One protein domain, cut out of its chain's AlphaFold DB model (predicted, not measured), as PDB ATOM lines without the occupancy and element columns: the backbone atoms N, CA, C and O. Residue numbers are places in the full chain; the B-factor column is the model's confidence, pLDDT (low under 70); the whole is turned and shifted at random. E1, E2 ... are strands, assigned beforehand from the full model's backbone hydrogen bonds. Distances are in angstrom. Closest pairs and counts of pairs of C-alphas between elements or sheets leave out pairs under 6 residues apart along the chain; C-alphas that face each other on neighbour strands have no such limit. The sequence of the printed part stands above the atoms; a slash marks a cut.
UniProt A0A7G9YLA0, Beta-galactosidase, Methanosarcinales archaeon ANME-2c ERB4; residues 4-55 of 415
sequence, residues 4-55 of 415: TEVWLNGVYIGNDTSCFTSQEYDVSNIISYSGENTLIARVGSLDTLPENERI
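AT A GLANCE: This is residues 4 to 55 of the 415 residues of the protein "Beta-galactosidase" of Methanosarcinales archaeon ANME-2c ERB4 (UniProt A0A7G9YLA0). The model shows little regular structure: a narrow antiparallel sheet of three strands, with a long unnamed loop, residues 17 to 38, that leaves E2 and folds back to begin E3, and a tail after E3 at the other end. The printed part has 52 residues and no named helix; E1, E2 and E3 follow in that order, the sheet runs E2, E1, E3, and the class is all strand, with 17 residues in named elements. The whole is loose, radius of gyration of the C-alphas 12.9 A, a rod spanning 41 by 17 by 15 A.

IN THESE COORDINATES: E1, residues 4 to 8, begins at C-alpha 4 (145.447, 131.537, 171.843) and is 13.2 A long. E2, residues 11 to 16, measures 16.0 A. E3, residues 39 to 44, measures 16.3 A and ends at C-alpha 44 (142.481, 126.319, 171.189).

HOW THE PARTS SIT: E1 is the inner strand. E1 and E2 form a hairpin, antiparallel at 158 degrees, with N 6 and O 14 2.9 A apart, within hydrogen-bond range. E1 and E3 are antiparallel at 165 degrees, with N 7 and O 40 within range at 2.8 A. E2 and E3 are apart.

THE WHOLE: The C-alphas of Ser 34 and Glu 51, the two farthest apart, are 41.8 A apart. The printed part has no cut. The link E2 to E3 is long, 22 residues. No printed residue is under 70 in pLDDT.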
ATOM      1  N   THR A   4     146.112 130.373 172.398       88.31
ATOM      2  CA  THR A   4     145.447 131.537 171.843       88.31
ATOM      3  C   THR A   4     146.150 131.903 170.553       88.31
ATOM      4  O   THR A   4     147.371 131.906 170.468       88.31
ATOM      5  N   GLU A   5     145.369 132.222 169.532       91.69
ATOM      6  CA  GLU A   5     145.857 132.916 168.345       91.69
ATOM      7  C   GLU A   5     145.087 134.223 168.240       91.69
ATOM      8  O   GLU A   5     143.864 134.239 168.418       91.69
ATOM      9  N   VAL A   6     145.784 135.322 167.970       95.00
ATOM     10  CA  VAL A   6     145.189 136.654 168.046       95.00
ATOM     11  C   VAL A   6     145.389 137.412 166.739       95.00
ATOM     12  O   VAL A   6     146.453 137.378 166.116       95.00
ATOM     13  N   TRP A   7     144.348 138.133 166.331       97.44
ATOM     14  CA  TRP A   7     144.352 139.051 165.201       97.44
ATOM     15  C   TRP A   7     143.820 140.415 165.621       97.44
ATOM     16  O   TRP A   7     142.820 140.508 166.332       97.44
ATOM     17  N   LEU A   8     144.425 141.475 165.092       97.88
ATOM     18  CA  LEU A   8     143.926 142.840 165.193       97.88
ATOM     19  C   LEU A   8     143.716 143.398 163.786       97.88
ATOM     20  O   LEU A   8     144.623 143.368 162.957       97.88
ATOM     21  N   ASN A   9     142.515 143.901 163.498       96.56
ATOM     22  CA  ASN A   9     142.159 144.482 162.196       96.56
ATOM     23  C   ASN A   9     142.435 143.537 161.008       96.56
ATOM     24  O   ASN A   9     142.837 143.967 159.929       96.56
ATOM     25  N   GLY A  10     142.243 142.230 161.218       96.38
ATOM     26  CA  GLY A  10     142.511 141.186 160.223       96.38
ATOM     27  C   GLY A  10     143.989 140.804 160.062       96.38
ATOM     28  O   GLY A  10     144.289 139.905 159.279       96.38
ATOM     29  N   VAL A  11     144.907 141.438 160.799       97.25
ATOM     30  CA  VAL A  11     146.336 141.096 160.827       97.25
ATOM     31  C   VAL A  11     146.603 140.154 161.992       97.25
ATOM     32  O   VAL A  11     146.209 140.443 163.116       97.25
ATOM     33  N   TYR A  12     147.272 139.033 161.730       96.94
ATOM     34  CA  TYR A  12     147.719 138.107 162.771       96.94
ATOM     35  C   TYR A  12     148.817 138.756 163.619       96.94
ATOM     36  O   TYR A  12     149.808 139.225 163.058       96.94
ATOM     37  N   ILE A  13     148.633 138.798 164.942       96.00
ATOM     38  CA  ILE A  13     149.558 139.467 165.874       96.00
ATOM     39  C   ILE A  13     150.359 138.493 166.743       96.00
ATOM     40  O   ILE A  13     151.372 138.896 167.308       96.00
ATOM     41  N   GLY A  14     149.964 137.220 166.807       93.38
ATOM     42  CA  GLY A  14     150.742 136.181 167.475       93.38
ATOM     43  C   GLY A  14     149.894 135.053 168.049       93.38
ATOM     44  O   GLY A  14     148.664 135.067 167.952       93.38
ATOM     45  N   ASN A  15     150.586 134.092 168.656       91.00
ATOM     46  CA  ASN A  15     150.007 133.022 169.453       91.00
ATOM     47  C   ASN A  15     150.755 132.854 170.775       91.00
ATOM     48  O   ASN A  15     151.845 133.398 170.953       91.00
ATOM     49  N   ASP A  16     150.140 132.130 171.701       87.50
ATOM     50  CA  ASP A  16     150.762 131.688 172.945       87.50
ATOM     51  C   ASP A  16     150.111 130.372 173.387       87.50
ATOM     52  O   ASP A  16     148.895 130.197 173.271       87.50
ATOM     53  N   THR A  17     150.925 129.431 173.858       82.25
ATOM     54  CA  THR A  17     150.476 128.108 174.314       82.25
ATOM     55  C   THR A  17     150.282 128.043 175.828       82.25
ATOM     56  O   THR A  17     149.802 127.038 176.353       82.25
ATOM     57  N   SER A  18     150.600 129.122 176.549       78.56
ATOM     58  CA  SER A  18     150.315 129.238 177.975       78.56
ATOM     59  C   SER A  18     148.863 129.616 178.242       78.56
ATOM     60  O   SER A  18     148.241 130.413 177.539       78.56
ATOM     61  N   CYS A  19     148.323 129.021 179.300       72.06
ATOM     62  CA  CYS A  19     146.877 128.947 179.543       72.06
ATOM     63  C   CYS A  19     146.435 129.713 180.787       72.06
ATOM     64  O   CYS A  19     145.243 129.939 181.012       72.06
ATOM     65  N   PHE A  20     147.418 130.024 181.620       77.25
ATOM     66  CA  PHE A  20     147.268 130.376 183.020       77.25
ATOM     67  C   PHE A  20     147.991 131.672 183.378       77.25
ATOM     68  O   PHE A  20     147.847 132.166 184.491       77.25
ATOM     69  N   THR A  21     148.743 132.226 182.431       86.62
ATOM     70  CA  THR A  21     149.542 133.439 182.599       86.62
ATOM     71  C   THR A  21     149.165 134.480 181.566       86.62
ATOM     72  O   THR A  21     148.578 134.169 180.525       86.62
ATOM     73  N   SER A  22     149.485 135.733 181.876       87.75
ATOM     74  CA  SER A  22     149.241 136.849 180.977       87.75
ATOM     75  C   SER A  22     149.952 136.677 179.625       87.75
ATOM     76  O   SER A  22     151.043 136.103 179.503       87.75
ATOM     77  N   GLN A  23     149.290 137.187 178.586       89.44
ATOM     78  CA  GLN A  23     149.784 137.222 177.215       89.44
ATOM     79  C   GLN A  23     149.754 138.669 176.734       89.44
ATOM     80  O   GLN A  23     148.730 139.347 176.841       89.44
ATOM     81  N   GLU A  24     150.876 139.142 176.202       91.88
ATOM     82  CA  GLU A  24     151.053 140.528 175.776       91.88
ATOM     83  C   GLU A  24     151.469 140.576 174.304       91.88
ATOM     84  O   GLU A  24     152.391 139.877 173.884       91.88
ATOM     85  N   TYR A  25     150.813 141.437 173.525       93.50
ATOM     86  CA  TYR A  25     151.099 141.628 172.104       93.50
ATOM     87  C   TYR A  25     151.298 143.116 171.810       93.50
ATOM     88  O   TYR A  25     150.411 143.930 172.076       93.50
ATOM     89  N   ASP A  26     152.446 143.482 171.231       91.81
ATOM     90  CA  ASP A  26     152.674 144.846 170.749       91.81
ATOM     91  C   ASP A  26     151.873 145.087 169.464       91.81
ATOM     92  O   ASP A  26     152.137 144.517 168.404       91.81
ATOM     93  N   VAL A  27     150.882 145.967 169.569       94.75
ATOM     94  CA  VAL A  27     149.978 146.330 168.475       94.75
ATOM     95  C   VAL A  27     150.233 147.735 167.933       94.75
ATOM     96  O   VAL A  27     149.464 148.214 167.096       94.75
ATOM     97  N   SER A  28     151.311 148.401 168.354       92.06
ATOM     98  CA  SER A  28     151.579 149.821 168.075       92.06
ATOM     99  C   SER A  28     151.561 150.167 166.584       92.06
ATOM    100  O   SER A  28     151.117 151.253 166.208       92.06
ATOM    101  N   ASN A  29     152.008 149.233 165.735       92.38
ATOM    102  CA  ASN A  29     152.090 149.389 164.277       92.38
ATOM    103  C   ASN A  29     150.837 148.915 163.516       92.38
ATOM    104  O   ASN A  29     150.783 149.034 162.293       92.38
ATOM    105  N   ILE A  30     149.854 148.342 164.214       94.81
ATOM    106  CA  ILE A  30     148.678 147.677 163.625       94.81
ATOM    107  C   ILE A  30     147.384 148.383 164.046       94.81
ATOM    108  O   ILE A  30     146.399 148.399 163.301       94.81
ATOM    109  N   ILE A  31     147.383 148.976 165.240       95.75
ATOM    110  CA  ILE A  31     146.227 149.659 165.800       95.75
ATOM    111  C   ILE A  31     145.883 150.926 165.005       95.75
ATOM    112  O   ILE A  31     146.731 151.741 164.639       95.75
ATOM    113  N   SER A  32     144.592 151.112 164.756       95.12
ATOM    114  CA  SER A  32     144.029 152.342 164.219       95.12
ATOM    115  C   SER A  32     143.797 153.331 165.361       95.12
ATOM    116  O   SER A  32     142.845 153.190 166.125       95.12
ATOM    117  N   TYR A  33     144.653 154.348 165.485       94.19
ATOM    118  CA  TYR A  33     144.551 155.354 166.556       94.19
ATOM    119  C   TYR A  33     143.352 156.303 166.416       94.19
ATOM    120  O   TYR A  33     142.954 156.942 167.386       94.19
ATOM    121  N   SER A  34     142.795 156.439 165.211       93.81
ATOM    122  CA  SER A  34     141.697 157.367 164.911       93.81
ATOM    123  C   SER A  34     140.379 156.670 164.575       93.81
ATOM    124  O   SER A  34     139.420 157.344 164.196       93.81
ATOM    125  N   GLY A  35     140.315 155.341 164.691       92.06
ATOM    126  CA  GLY A  35     139.167 154.556 164.254       92.06
ATOM    127  C   GLY A  35     138.844 153.371 165.154       92.06
ATOM    128  O   GLY A  35     139.473 153.139 166.184       92.06
ATOM    129  N   GLU A  36     137.826 152.624 164.739       96.38
ATOM    130  CA  GLU A  36     137.456 151.365 165.372       96.38
ATOM    131  C   GLU A  36     138.525 150.302 165.097       96.38
ATOM    132  O   GLU A  36     139.115 150.260 164.015       96.38
ATOM    133  N   ASN A  37     138.766 149.454 166.093       96.69
ATOM    134  CA  ASN A  37     139.651 148.308 165.983       96.69
ATOM    135  C   ASN A  37     138.861 147.038 166.281       96.69
ATOM    136  O   ASN A  37     138.029 147.024 167.186       96.69
ATOM    137  N   THR A  38     139.152 145.961 165.557       97.50
ATOM    138  CA  THR A  38     138.540 144.649 165.792       97.50
ATOM    139  C   THR A  38     139.608 143.665 166.243       97.50
ATOM    140  O   THR A  38     140.502 143.328 165.465       97.50
ATOM    141  N   LEU A  39     139.498 143.199 167.488       96.31
ATOM    142  CA  LEU A  39     140.311 142.117 168.037       96.31
ATOM    143  C   LEU A  39     139.564 140.790 167.869       96.31
ATOM    144  O   LEU A  39     138.396 140.680 168.240       96.31
ATOM    145  N   ILE A  40     140.240 139.786 167.324       96.31
ATOM    146  CA  ILE A  40     139.741 138.415 167.230       96.31
ATOM    147  C   ILE A  40     140.738 137.525 167.957       96.31
ATOM    148  O   ILE A  40     141.924 137.568 167.652       96.31
ATOM    149  N   ALA A  41     140.255 136.707 168.886       93.00
ATOM    150  CA  ALA A  41     141.052 135.691 169.557       93.00
ATOM    151  C   ALA A  41     140.427 134.317 169.300       93.00
ATOM    152  O   ALA A  41     139.260 134.080 169.626       93.00
ATOM    153  N   ARG A  42     141.197 133.410 168.699       90.44
ATOM    154  CA  ARG A  42     140.863 131.989 168.638       90.44
ATOM    155  C   ARG A  42     141.402 131.341 169.901       90.44
ATOM    156  O   ARG A  42     142.561 131.526 170.243       90.44
ATOM    157  N   VAL A  43     140.559 130.550 170.550       87.00
ATOM    158  CA  VAL A  43     140.918 129.779 171.740       87.00
ATOM    159  C   VAL A  43     141.007 128.305 171.359       87.00
ATOM    160  O   VAL A  43     140.011 127.722 170.929       87.00
ATOM    161  N   GLY A  44     142.196 127.722 171.485       80.00
ATOM    162  CA  GLY A  44     142.481 126.319 171.189       80.00
ATOM    163  C   GLY A  44     142.252 125.369 172.369       80.00
ATOM    164  O   GLY A  44     142.094 125.780 173.529       80.00
ATOM    165  N   SER A  45     142.243 124.072 172.054       76.62
ATOM    166  CA  SER A  45     142.206 122.956 173.009       76.62
ATOM    167  C   SER A  45     143.535 122.196 172.987       76.62
ATOM    168  O   SER A  45     144.367 122.430 172.116       76.62
ATOM    169  N   LEU A  46     143.747 121.270 173.929       74.25
ATOM    170  CA  LEU A  46     145.000 120.498 173.998       74.25
ATOM    171  C   LEU A  46     145.293 119.780 172.682       74.25
ATOM    172  O   LEU A  46     146.436 119.673 172.248       74.25
ATOM    173  N   ASP A  47     144.228 119.306 172.041       77.06
ATOM    174  CA  ASP A  47     144.291 118.543 170.803       77.06
ATOM    175  C   ASP A  47     144.778 119.378 169.614       77.06
ATOM    176  O   ASP A  47     145.230 118.798 168.627       77.06
ATOM    177  N   THR A  48     144.717 120.716 169.697       75.88
ATOM    178  CA  THR A  48     145.219 121.607 168.639       75.88
ATOM    179  C   THR A  48     146.694 121.953 168.788       75.88
ATOM    180  O   THR A  48     147.294 122.380 167.805       75.88
ATOM    181  N   LEU A  49     147.293 121.716 169.959       74.50
ATOM    182  CA  LEU A  49     148.703 122.006 170.198       74.50
ATOM    183  C   LEU A  49     149.640 120.976 169.543       74.50
ATOM    184  O   LEU A  49     149.387 119.763 169.663       74.50
ATOM    185  N   PRO A  50     150.766 121.418 168.946       76.62
ATOM    186  CA  PRO A  50     151.877 120.542 168.579       76.62
ATOM    187  C   PRO A  50     152.398 119.769 169.794       76.62
ATOM    188  O   PRO A  50     152.546 120.336 170.871       76.62
ATOM    189  N   GLU A  51     152.706 118.478 169.644       76.38
ATOM    190  CA  GLU A  51     153.116 117.605 170.763       76.38
ATOM    191  C   GLU A  51     154.319 118.153 171.553       76.38
ATOM    192  O   GLU A  51     154.357 118.048 172.775       76.38
ATOM    193  N   ASN A  52     155.261 118.806 170.871       77.62
ATOM    194  CA  ASN A  52     156.453 119.429 171.456       77.62
ATOM    195  C   ASN A  52     156.191 120.765 172.184       77.62
ATOM    196  O   ASN A  52     157.109 121.311 172.792       77.62
ATOM    197  N   GLU A  53     154.976 121.304 172.103       74.44
ATOM    198  CA  GLU A  53     154.568 122.574 172.724       74.44
ATOM    199  C   GLU A  53     153.539 122.373 173.844       74.44
ATOM    200  O   GLU A  53     153.126 123.330 174.497       74.44
ATOM    201  N   ARG A  54     153.129 121.123 174.095       75.12
ATOM    202  CA  ARG A  54     152.162 120.786 175.139       75.12
ATOM    203  C   ARG A  54     152.827 120.816 176.510       75.12
ATOM    204  O   ARG A  54     153.510 119.865 176.889       75.12
ATOM    205  N   ILE A  55     152.549 121.868 177.273       80.19
ATOM    206  CA  ILE A  55     152.783 121.890 178.717       80.19
ATOM    207  C   ILE A  55     151.498 121.409 179.397       80.19
ATOM    208  O   ILE A  55     150.475 122.087 179.344       80.19
TER     209      ILE A  55